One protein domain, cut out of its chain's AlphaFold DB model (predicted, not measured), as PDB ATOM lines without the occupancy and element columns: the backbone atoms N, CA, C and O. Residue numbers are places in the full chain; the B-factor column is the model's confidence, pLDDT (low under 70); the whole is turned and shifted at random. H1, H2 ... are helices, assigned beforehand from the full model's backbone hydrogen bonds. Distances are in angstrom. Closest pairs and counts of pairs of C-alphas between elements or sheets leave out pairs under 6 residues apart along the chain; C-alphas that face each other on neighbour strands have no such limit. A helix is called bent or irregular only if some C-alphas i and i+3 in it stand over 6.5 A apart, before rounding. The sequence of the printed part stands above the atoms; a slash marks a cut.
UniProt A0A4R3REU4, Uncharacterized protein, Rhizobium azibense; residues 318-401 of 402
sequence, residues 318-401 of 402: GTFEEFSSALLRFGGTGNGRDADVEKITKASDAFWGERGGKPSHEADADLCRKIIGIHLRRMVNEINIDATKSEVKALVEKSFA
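What this domain is: This is residues 318 to 401 of the 402 residues of an uncharacterized protein of Rhizobium azibense (UniProt A0A4R3REU4). Three helices, H1, H3 and H4, form a small bundle, their centres at the corners of a triangle, and the fourth helix, H2, runs slantwise over H1 and H3 on the side away from H4. H1 is short; H3 and H4 fold back on each other as a hairpin and lie side by side, their lines only 10 degrees apart and running opposite ways, while H2 is joined to its neighbours in the chain by short links. The printed part has 84 residues with four named helices, in the order H1, H2, H3, H4, and no named strand; the class is all helix. The whole is compact and rounded, with a radius of gyration of the C-alphas of 12.2 A and spans of 34 by 26 by 18 A.

Where its parts are: H1, residues 318 to 327, begins at C-alpha 318 at (167.461, 121.903, 132.459) and is 14.2 A long from first to last C-alpha. After a short link of 9 residues comes H2, residues 337 to 353, 23.9 A long. Another short link, of 8 residues, leads to H3, residues 362 to 379, the longest helix with 18 residues and 25.8 A; its C-alpha 362 is at (158.590, 113.335, 144.864). A tight link of 5 residues leads to H4, residues 385 to 400, 22.8 A long, which ends at C-alpha 400 at (169.723, 112.972, 137.696). No helix is bent.

How they stand to each other: H1 and H3 are both the hub, each touching three other helices. H1 touches H3, with residues 368 to 375 of H3 alone, at a shallow tilt of 32 degrees, the same way; their closest C-alphas, of Ser 324 and Ile 371, are 6.9 A apart. H1 touches H4, with residues 389 to 396 of H4 alone, at a shallow tilt of 29 degrees, opposite ways; the closest C-alphas are those of Phe 320 and Val 396, 7.0 A apart. H3 and H4 touch as a helical hairpin at a shallow tilt of 10 degrees, opposite ways, with the C-alphas of Ile 371 and Val 392 closest at 6.2 A. H1 and H2 also form a helical hairpin: residues 344 to 351 of H2 alone touch H1, closest at the C-alphas of Leu 327 and Ala 347, 6.8 A, at a steep tilt of 43 degrees, opposite ways. Residues 340 to 344 of H2 touch residues 372 to 379 of H3, closest at the C-alphas of Asp 340 and Leu 376, 6.9 A, at a steep tilt of 46 degrees, opposite ways. H2 and H4 are apart. In H1, H2, H3 and H4 every O i to N i+4 pair is within hydrogen-bond range.

The domain as a whole: The two C-alphas farthest apart are those of Asn 335 and Ala 401, at 37.8 A. The printed part has no cut, and none of its links is long. The mean pLDDT of the printed part is 91.5, and no printed residue is under 70.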
ATOM      1  N   GLY A 318     167.325 120.482 132.814       88.56
ATOM      2  CA  GLY A 318     167.461 121.903 132.459       88.56
ATOM      3  C   GLY A 318     166.377 122.808 133.062       88.56
ATOM      4  O   GLY A 318     166.662 123.949 133.410       88.56
ATOM      5  N   THR A 319     165.171 122.286 133.322       91.50
ATOM      6  CA  THR A 319     164.095 123.017 134.025       91.50
ATOM      7  C   THR A 319     164.547 123.515 135.398       91.50
ATOM      8  O   THR A 319     164.134 124.584 135.835       91.50
ATOM      9  N   PHE A 320     165.410 122.763 136.086       93.69
ATOM     10  CA  PHE A 320     165.899 123.112 137.421       93.69
ATOM     11  C   PHE A 320     167.051 124.129 137.374       93.69
ATOM     12  O   PHE A 320     167.197 124.941 138.292       93.69
ATOM     13  N   GLU A 321     167.818 124.158 136.280       92.31
ATOM     14  CA  GLU A 321     168.795 125.219 136.000       92.31
ATOM     15  C   GLU A 321     168.093 126.534 135.612       92.31
ATOM     16  O   GLU A 321     168.457 127.605 136.108       92.31
ATOM     17  N   GLU A 322     167.026 126.460 134.809       93.06
ATOM     18  CA  GLU A 322     166.145 127.590 134.483       93.06
ATOM     19  C   GLU A 322     165.431 128.133 135.731       93.06
ATOM     20  O   GLU A 322     165.438 129.342 135.966       93.06
ATOM     21  N   PHE A 323     164.894 127.247 136.579       95.44
ATOM     22  CA  PHE A 323     164.300 127.579 137.878       95.44
ATOM     23  C   PHE A 323     165.292 128.341 138.763       95.44
ATOM     24  O   PHE A 323     165.004 129.440 139.237       95.44
ATOM     25  N   SER A 324     166.509 127.812 138.921       95.38
ATOM     26  CA  SER A 324     167.584 128.480 139.660       95.38
ATOM     27  C   SER A 324     167.944 129.849 139.065       95.38
ATOM     28  O   SER A 324     168.130 130.825 139.795       95.38
ATOM     29  N   SER A 325     167.976 129.950 137.734       94.12
ATOM     30  CA  SER A 325     168.263 131.193 137.005       94.12
ATOM     31  C   SER A 325     167.148 132.239 137.134       94.12
ATOM     32  O   SER A 325     167.424 133.441 137.096       94.12
ATOM     33  N   ALA A 326     165.897 131.816 137.338       93.75
ATOM     34  CA  ALA A 326     164.804 132.702 137.726       93.75
ATOM     35  C   ALA A 326     164.986 133.207 139.169       93.75
ATOM     36  O   ALA A 326     164.894 134.413 139.408       93.75
ATOM     37  N   LEU A 327     165.331 132.322 140.114       94.69
ATOM     38  CA  LEU A 327     165.543 132.679 141.525       94.69
ATOM     39  C   LEU A 327     166.751 133.615 141.751       94.69
ATOM     40  O   LEU A 327     166.681 134.496 142.610       94.69
ATOM     41  N   LEU A 328     167.812 133.530 140.930       92.50
ATOM     42  CA  LEU A 328     168.960 134.460 140.982       92.50
ATOM     43  C   LEU A 328     168.554 135.943 140.868       92.50
ATOM     44  O   LEU A 328     169.255 136.807 141.394       92.50
ATOM     45  N   ARG A 329     167.421 136.249 140.215       88.69
ATOM     46  CA  ARG A 329     166.920 137.623 140.008       88.69
ATOM     47  C   ARG A 329     166.450 138.301 141.300       88.69
ATOM     48  O   ARG A 329     166.296 139.520 141.326       88.69
ATOM     49  N   PHE A 330     166.229 137.539 142.370       89.75
ATOM     50  CA  PHE A 330     165.736 138.043 143.647       89.75
ATOM     51  C   PHE A 330     166.886 138.141 144.659       89.75
ATOM     52  O   PHE A 330     167.554 137.153 144.958       89.75
ATOM     53  N   GLY A 331     167.154 139.342 145.177       87.06
ATOM     54  CA  GLY A 331     167.989 139.548 146.373       87.06
ATOM     55  C   GLY A 331     167.193 139.371 147.669       87.06
ATOM     56  O   GLY A 331     165.961 139.320 147.622       87.06
ATOM     57  N   GLY A 332     167.878 139.337 148.815       86.81
ATOM     58  CA  GLY A 332     167.231 139.415 150.131       86.81
ATOM     59  C   GLY A 332     166.362 140.671 150.292       86.81
ATOM     60  O   GLY A 332     166.429 141.616 149.500       86.81
ATOM     61  N   THR A 333     165.475 140.654 151.276       84.25
ATOM     62  CA  THR A 333     164.546 141.752 151.596       84.25
ATOM     63  C   THR A 333     165.120 142.749 152.592       84.25
ATOM     64  O   THR A 333     164.662 143.885 152.614       84.25
ATOM     65  N   GLY A 334     166.071 142.323 153.430       84.56
ATOM     66  CA  GLY A 334     166.479 143.057 154.633       84.56
ATOM     67  C   GLY A 334     165.486 142.940 155.801       84.56
ATOM     68  O   GLY A 334     165.804 143.364 156.905       84.56
ATOM     69  N   ASN A 335     164.322 142.308 155.595       86.88
ATOM     70  CA  ASN A 335     163.209 142.256 156.550       86.88
ATOM     71  C   ASN A 335     163.168 140.935 157.349       86.88
ATOM     72  O   ASN A 335     162.114 140.518 157.823       86.88
ATOM     73  N   GLY A 336     164.314 140.264 157.482       85.75
ATOM     74  CA  GLY A 336     164.441 138.975 158.163       85.75
ATOM     75  C   GLY A 336     164.112 137.755 157.291       85.75
ATOM     76  O   GLY A 336     163.621 137.856 156.166       85.75
ATOM     77  N   ARG A 337     164.417 136.570 157.836       86.12
ATOM     78  CA  ARG A 337     164.377 135.288 157.116       86.12
ATOM     79  C   ARG A 337     162.992 134.942 156.571       86.12
ATOM     80  O   ARG A 337     162.899 134.426 155.463       86.12
ATOM     81  N   ASP A 338     161.930 135.236 157.313       89.62
ATOM     82  CA  ASP A 338     160.572 134.829 156.932       89.62
ATOM     83  C   ASP A 338     160.053 135.617 155.719       89.62
ATOM     84  O   ASP A 338     159.403 135.047 154.842       89.62
ATOM     85  N   ALA A 339     160.432 136.893 155.594       88.62
ATOM     86  CA  ALA A 339     160.145 137.704 154.410       88.62
ATOM     87  C   ALA A 339     160.916 137.213 153.168       88.62
ATOM     88  O   ALA A 339     160.400 137.260 152.049       88.62
ATOM     89  N   ASP A 340     162.132 136.689 153.355       90.50
ATOM     90  CA  ASP A 340     162.908 136.053 152.285       90.50
ATOM     91  C   ASP A 340     162.304 134.703 151.866       90.50
ATOM     92  O   ASP A 340     162.196 134.431 150.667       90.50
ATOM     93  N   VAL A 341     161.822 133.903 152.825       93.06
ATOM     94  CA  VAL A 341     161.068 132.659 152.577       93.06
ATOM     95  C   VAL A 341     159.763 132.942 151.827       93.06
ATOM     96  O   VAL A 341     159.470 132.260 150.842       93.06
ATOM     97  N   GLU A 342     158.995 133.960 152.217       92.94
ATOM     98  CA  GLU A 342     157.764 134.342 151.514       92.94
ATOM     99  C   GLU A 342     158.063 134.803 150.075       92.94
ATOM    100  O   GLU A 342     157.420 134.356 149.119       92.94
ATOM    101  N   LYS A 343     159.082 135.656 149.899       92.88
ATOM    102  CA  LYS A 343     159.503 136.189 148.594       92.88
ATOM    103  C   LYS A 343     159.969 135.093 147.638       92.88
ATOM    104  O   LYS A 343     159.546 135.087 146.482       92.88
ATOM    105  N   ILE A 344     160.806 134.162 148.103       93.88
ATOM    106  CA  ILE A 344     161.300 133.071 147.257       93.88
ATOM    107  C   ILE A 344     160.215 132.020 146.975       93.88
ATOM    108  O   ILE A 344     160.187 131.451 145.885       93.88
ATOM    109  N   THR A 345     159.274 131.817 147.904       92.75
ATOM    110  CA  THR A 345     158.108 130.947 147.677       92.75
ATOM    111  C   THR A 345     157.224 131.520 146.570       92.75
ATOM    112  O   THR A 345     156.948 130.810 145.609       92.75
ATOM    113  N   LYS A 346     156.895 132.821 146.606       93.31
ATOM    114  CA  LYS A 346     156.136 133.488 145.527       93.31
ATOM    115  C   LYS A 346     156.855 133.440 144.172       93.31
ATOM    116  O   LYS A 346     156.208 133.230 143.150       93.31
ATOM    117  N   ALA A 347     158.181 133.596 144.153       93.19
ATOM    118  CA  ALA A 347     158.978 133.448 142.930       93.19
ATOM    119  C   ALA A 347     158.942 132.011 142.372       93.19
ATOM    120  O   ALA A 347     158.874 131.818 141.158       93.19
ATOM    121  N   SER A 348     158.945 131.008 143.255       94.25
ATOM    122  CA  SER A 348     158.803 129.597 142.888       94.25
ATOM    123  C   SER A 348     157.403 129.276 142.357       94.25
ATOM    124  O   SER A 348     157.266 128.642 141.312       94.25
ATOM    125  N   ASP A 349     156.363 129.770 143.030       92.62
ATOM    126  CA  ASP A 349     154.964 129.583 142.637       92.62
ATOM    127  C   ASP A 349     154.679 130.175 141.249       92.62
ATOM    128  O   ASP A 349     153.985 129.545 140.454       92.62
ATOM    129  N   ALA A 350     155.269 131.333 140.925       91.44
ATOM    130  CA  ALA A 350     155.175 131.942 139.599       91.44
ATOM    131  C   ALA A 350     155.842 131.080 138.507       91.44
ATOM    132  O   ALA A 350     155.179 130.708 137.540       91.44
ATOM    133  N   PHE A 351     157.115 130.698 138.688       94.75
ATOM    134  CA  PHE A 351     157.859 129.892 137.703       94.75
ATOM    135  C   PHE A 351     157.165 128.558 137.391       94.75
ATOM    136  O   PHE A 351     157.086 128.142 136.235       94.75
ATOM    137  N   TRP A 352     156.656 127.876 138.419       92.69
ATOM    138  CA  TRP A 352     155.957 126.605 138.239       92.69
ATOM    139  C   TRP A 352     154.516 126.790 137.747       92.69
ATOM    140  O   TRP A 352     154.025 125.948 136.998       92.69
ATOM    141  N   GLY A 353     153.852 127.902 138.080       88.50
ATOM    142  CA  GLY A 353     152.538 128.263 137.537       88.50
ATOM    143  C   GLY A 353     152.547 128.417 136.013       88.50
ATOM    144  O   GLY A 353     151.690 127.846 135.339       88.50
ATOM    145  N   GLU A 354     153.569 129.078 135.460       85.00
ATOM    146  CA  GLU A 354     153.795 129.194 134.006       85.00
ATOM    147  C   GLU A 354     154.023 127.835 133.311       85.00
ATOM    148  O   GLU A 354     153.851 127.723 132.098       85.00
ATOM    149  N   ARG A 355     154.382 126.787 134.068       85.00
ATOM    150  CA  ARG A 355     154.689 125.433 133.567       85.00
ATOM    151  C   ARG A 355     153.641 124.377 133.944       85.00
ATOM    152  O   ARG A 355     153.917 123.182 133.876       85.00
ATOM    153  N   GLY A 356     152.430 124.806 134.311       81.88
ATOM    154  CA  GLY A 356     151.293 123.918 134.595       81.88
ATOM    155  C   GLY A 356     151.211 123.394 136.034       81.88
ATOM    156  O   GLY A 356     150.332 122.589 136.335       81.88
ATOM    157  N   GLY A 357     152.081 123.860 136.932       84.44
ATOM    158  CA  GLY A 357     152.081 123.519 138.355       84.44
ATOM    159  C   GLY A 357     153.448 123.081 138.881       84.44
ATOM    160  O   GLY A 357     154.420 122.926 138.142       84.44
ATOM    161  N   LYS A 358     153.528 122.879 140.201       85.94
ATOM    162  CA  LYS A 358     154.723 122.320 140.857       85.94
ATOM    163  C   LYS A 358     154.919 120.851 140.451       85.94
ATOM    164  O   LYS A 358     153.917 120.158 140.266       85.94
ATOM    165  N   PRO A 359     156.166 120.344 140.387       87.06
ATOM    166  CA  PRO A 359     156.419 118.942 140.073       87.06
ATOM    167  C   PRO A 359     155.697 118.001 141.042       87.06
ATOM    168  O   PRO A 359     155.828 118.127 142.259       87.06
ATOM    169  N   SER A 360     154.948 117.046 140.489       81.69
ATOM    170  CA  SER A 360     154.226 116.015 141.247       81.69
ATOM    171  C   SER A 360     155.097 114.808 141.605       81.69
ATOM    172  O   SER A 360     154.733 114.024 142.479       81.69
ATOM    173  N   HIS A 361     156.249 114.648 140.947       88.56
ATOM    174  CA  HIS A 361     157.233 113.624 141.274       88.56
ATOM    175  C   HIS A 361     157.996 113.992 142.559       88.56
ATOM    176  O   HIS A 361     158.521 115.101 142.687       88.56
ATOM    177  N   GLU A 362     158.081 113.062 143.513       87.81
ATOM    178  CA  GLU A 362     158.590 113.335 144.864       87.81
ATOM    179  C   GLU A 362     160.018 113.900 144.859       87.81
ATOM    180  O   GLU A 362     160.271 114.947 145.460       87.81
ATOM    181  N   ALA A 363     160.935 113.267 144.119       88.00
ATOM    182  CA  ALA A 363     162.332 113.699 144.049       88.00
ATOM    183  C   ALA A 363     162.518 115.058 143.345       88.00
ATOM    184  O   ALA A 363     163.532 115.725 143.565       88.00
ATOM    185  N   ASP A 364     161.541 115.501 142.549       91.94
ATOM    186  CA  ASP A 364     161.564 116.795 141.858       91.94
ATOM    187  C   ASP A 364     161.080 117.909 142.786       91.94
ATOM    188  O   ASP A 364     161.695 118.975 142.863       91.94
ATOM    189  N   ALA A 365     160.024 117.644 143.563       90.38
ATOM    190  CA  ALA A 365     159.611 118.513 144.661       90.38
ATOM    191  C   ALA A 365     160.730 118.644 145.714       90.38
ATOM    192  O   ALA A 365     160.951 119.725 146.264       90.38
ATOM    193  N   ASP A 366     161.478 117.566 145.956       92.44
ATOM    194  CA  ASP A 366     162.615 117.552 146.875       92.44
ATOM    195  C   ASP A 366     163.847 118.292 146.323       92.44
ATOM    196  O   ASP A 366     164.523 119.014 147.063       92.44
ATOM    197  N   LEU A 367     164.100 118.204 145.012       94.25
ATOM    198  CA  LEU A 367     165.088 119.031 144.312       94.25
ATOM    199  C   LEU A 367     164.716 120.523 144.382       94.25
ATOM    200  O   LEU A 367     165.568 121.342 144.728       94.25
ATOM    201  N   CYS A 368     163.443 120.879 144.167       94.38
ATOM    202  CA  CYS A 368     162.959 122.257 144.316       94.38
ATOM    203  C   CYS A 368     163.219 122.812 145.726       94.38
ATOM    204  O   CYS A 368     163.761 123.911 145.858       94.38
ATOM    205  N   ARG A 369     162.885 122.045 146.778       94.81
ATOM    206  CA  ARG A 369     163.144 122.425 148.181       94.81
ATOM    207  C   ARG A 369     164.629 122.705 148.432       94.81
ATOM    208  O   ARG A 369     164.967 123.713 149.052       94.81
ATOM    209  N   LYS A 370     165.517 121.847 147.921       96.25
ATOM    210  CA  LYS A 370     166.973 121.978 148.099       96.25
ATOM    211  C   LYS A 370     167.542 123.185 147.340       96.25
ATOM    212  O   LYS A 370     168.331 123.927 147.917       96.25
ATOM    213  N   ILE A 371     167.081 123.450 146.112       96.25
ATOM    214  CA  ILE A 371     167.461 124.649 145.340       96.25
ATOM    215  C   ILE A 371     167.020 125.932 146.065       96.25
ATOM    216  O   ILE A 371     167.836 126.835 146.252       96.25
ATOM    217  N   ILE A 372     165.772 125.995 146.547       95.88
ATOM    218  CA  ILE A 372     165.266 127.122 147.356       95.88
ATOM    219  C   ILE A 372     166.150 127.347 148.597       95.88
ATOM    220  O   ILE A 372     166.498 128.487 148.902       95.88
ATOM    221  N   GLY A 373     166.580 126.276 149.272       95.75
ATOM    222  CA  GLY A 373     167.489 126.353 150.420       95.75
ATOM    223  C   GLY A 373     168.864 126.962 150.109       95.75
ATOM    224  O   GLY A 373     169.393 127.710 150.931       95.75
ATOM    225  N   ILE A 374     169.435 126.695 148.927       96.25
ATOM    226  CA  ILE A 374     170.698 127.317 148.481       96.25
ATOM    227  C   ILE A 374     170.480 128.816 148.216       96.25
ATOM    228  O   ILE A 374     171.234 129.657 148.707       96.25
ATOM    229  N   HIS A 375     169.411 129.181 147.502       96.06
ATOM    230  CA  HIS A 375     169.105 130.588 147.213       96.06
ATOM    231  C   HIS A 375     168.770 131.408 148.464       96.06
ATOM    232  O   HIS A 375     169.159 132.570 148.530       96.06
ATOM    233  N   LEU A 376     168.133 130.818 149.481       94.88
ATOM    234  CA  LEU A 376     167.909 131.488 150.768       94.88
ATOM    235  C   LEU A 376     169.226 131.851 151.468       94.88
ATOM    236  O   LEU A 376     169.357 132.980 151.933       94.88
ATOM    237  N   ARG A 377     170.228 130.957 151.467       94.62
ATOM    238  CA  ARG A 377     171.583 131.275 151.965       94.62
ATOM    239  C   ARG A 377     172.216 132.434 151.192       94.62
ATOM    240  O   ARG A 377     172.802 133.333 151.790       94.62
ATOM    241  N   ARG A 378     172.037 132.473 149.868       94.94
ATOM    242  CA  ARG A 378     172.486 133.601 149.033       94.94
ATOM    243  C   ARG A 378     171.762 134.911 149.367       94.94
ATOM    244  O   ARG A 378     172.380 135.970 149.339       94.94
ATOM    245  N   MET A 379     170.464 134.864 149.674       92.81
ATOM    246  CA  MET A 379     169.663 136.050 150.009       92.81
ATOM    247  C   MET A 379     170.105 136.711 151.324       92.81
ATOM    248  O   MET A 379     170.094 137.939 151.395       92.81
ATOM    249  N   VAL A 380     170.584 135.926 152.297       91.19
ATOM    250  CA  VAL A 380     171.196 136.426 153.547       91.19
ATOM    251  C   VAL A 380     172.723 136.625 153.463       91.19
ATOM    252  O   VAL A 380     173.360 136.922 154.468       91.19
ATOM    253  N   ASN A 381     173.309 136.526 152.263       90.31
ATOM    254  CA  ASN A 381     174.744 136.683 151.968       90.31
ATOM    255  C   ASN A 381     175.696 135.634 152.595       90.31
ATOM    256  O   ASN A 381     176.899 135.875 152.653       90.31
ATOM    257  N   GLU A 382     175.208 134.455 153.000       92.38
ATOM    258  CA  GLU A 382     176.076 133.336 153.429       92.38
ATOM    259  C   GLU A 382     176.933 132.785 152.272       92.38
ATOM    260  O   GLU A 382     178.039 132.296 152.493       92.38
ATOM    261  N   ILE A 383     176.427 132.853 151.034       93.88
ATOM    262  CA  ILE A 383     177.131 132.421 149.817       93.88
ATOM    263  C   ILE A 383     176.987 133.446 148.689       93.88
ATOM    264  O   ILE A 383     175.973 134.138 148.574       93.88
ATOM    265  N   ASN A 384     177.993 133.518 147.815       93.12
ATOM    266  CA  ASN A 384     177.965 134.383 146.636       93.12
ATOM    267  C   ASN A 384     177.233 133.725 145.442       93.12
ATOM    268  O   ASN A 384     176.800 132.568 145.489       93.12
ATOM    269  N   ILE A 385     177.071 134.484 144.353       91.56
ATOM    270  CA  ILE A 385     176.321 134.056 143.159       91.56
ATOM    271  C   ILE A 385     176.974 132.850 142.461       91.56
ATOM    272  O   ILE A 385     176.262 131.981 141.962       91.56
ATOM    273  N   ASP A 386     178.302 132.755 142.436       92.69
ATOM    274  CA  ASP A 386     178.992 131.691 141.697       92.69
ATOM    275  C   ASP A 386     179.090 130.390 142.504       92.69
ATOM    276  O   ASP A 386     178.903 129.308 141.944       92.69
ATOM    277  N   ALA A 387     179.212 130.486 143.832       93.12
ATOM    278  CA  ALA A 387     178.954 129.375 144.745       93.12
ATOM    279  C   ALA A 387     177.509 128.864 144.600       93.12
ATOM    280  O   ALA A 387     177.305 127.664 144.455       93.12
ATOM    281  N   THR A 388     176.516 129.765 144.523       94.44
ATOM    282  CA  THR A 388     175.100 129.402 144.294       94.44
ATOM    283  C   THR A 388     174.915 128.601 143.002       94.44
ATOM    284  O   THR A 388     174.251 127.566 143.013       94.44
ATOM    285  N   LYS A 389     175.522 129.040 141.888       94.31
ATOM    286  CA  LYS A 389     175.491 128.305 140.608       94.31
ATOM    287  C   LYS A 389     176.147 126.928 140.731       94.31
ATOM    288  O   LYS A 389     175.570 125.948 140.272       94.31
ATOM    289  N   SER A 390     177.328 126.861 141.349       95.06
ATOM    290  CA  SER A 390     178.103 125.624 141.504       95.06
ATOM    291  C   SER A 390     177.374 124.590 142.373       95.06
ATOM    292  O   SER A 390     177.192 123.447 141.956       95.06
ATOM    293  N   GLU A 391     176.863 125.010 143.537       96.62
ATOM    294  CA  GLU A 391     176.079 124.152 144.432       96.62
ATOM    295  C   GLU A 391     174.794 123.644 143.765       96.62
ATOM    296  O   GLU A 391     174.487 122.455 143.863       96.62
ATOM    297  N   VAL A 392     174.048 124.508 143.059       95.56
ATOM    298  CA  VAL A 392     172.827 124.071 142.362       95.56
ATOM    299  C   VAL A 392     173.151 123.125 141.209       95.56
ATOM    300  O   VAL A 392     172.459 122.121 141.063       95.56
ATOM    301  N   LYS A 393     174.206 123.381 140.425       93.88
ATOM    302  CA  LYS A 393     174.605 122.478 139.340       93.88
ATOM    303  C   LYS A 393     174.947 121.083 139.874       93.88
ATOM    304  O   LYS A 393     174.348 120.109 139.428       93.88
ATOM    305  N   ALA A 394     175.807 120.992 140.890       94.62
ATOM    306  CA  ALA A 394     176.160 119.715 141.515       94.62
ATOM    307  C   ALA A 394     174.942 119.004 142.148       94.62
ATOM    308  O   ALA A 394     174.859 117.774 142.145       94.62
ATOM    309  N   LEU A 395     173.972 119.762 142.672       94.69
ATOM    310  CA  LEU A 395     172.712 119.237 143.206       94.69
ATOM    311  C   LEU A 395     171.782 118.690 142.105       94.69
ATOM    312  O   LEU A 395     171.153 117.651 142.317       94.69
ATOM    313  N   VAL A 396     171.688 119.361 140.951       93.25
ATOM    314  CA  VAL A 396     170.921 118.885 139.786       93.25
ATOM    315  C   VAL A 396     171.591 117.645 139.199       93.25
ATOM    316  O   VAL A 396     170.934 116.613 139.097       93.25
ATOM    317  N   GLU A 397     172.899 117.689 138.925       92.31
ATOM    318  CA  GLU A 397     173.676 116.531 138.454       92.31
ATOM    319  C   GLU A 397     173.474 115.320 139.380       92.31
ATOM    320  O   GLU A 397     173.081 114.253 138.918       92.31
ATOM    321  N   LYS A 398     173.598 115.497 140.703       93.12
ATOM    322  CA  LYS A 398     173.353 114.428 141.688       93.12
ATOM    323  C   LYS A 398     171.896 113.940 141.748       93.12
ATOM    324  O   LYS A 398     171.662 112.815 142.180       93.12
ATOM    325  N   SER A 399     170.912 114.750 141.353       90.56
ATOM    326  CA  SER A 399     169.502 114.330 141.305       90.56
ATOM    327  C   SER A 399     169.175 113.490 140.065       90.56
ATOM    328  O   SER A 399     168.258 112.675 140.120       90.56
ATOM    329  N   PHE A 400     169.921 113.672 138.971       88.50
ATOM    330  CA  PHE A 400     169.723 112.972 137.696       88.50
ATOM    331  C   PHE A 400     170.807 111.920 137.383       88.50
ATOM    332  O   PHE A 400     170.730 111.260 136.354       88.50
ATOM    333  N   ALA A 401     171.792 111.730 138.266       80.75
ATOM    334  CA  ALA A 401     172.812 110.685 138.171       80.75
ATOM    335  C   ALA A 401     172.330 109.334 138.745       80.75
ATOM    336  O   ALA A 401     172.882 108.846 139.735       80.75
TER     337      ALA A 401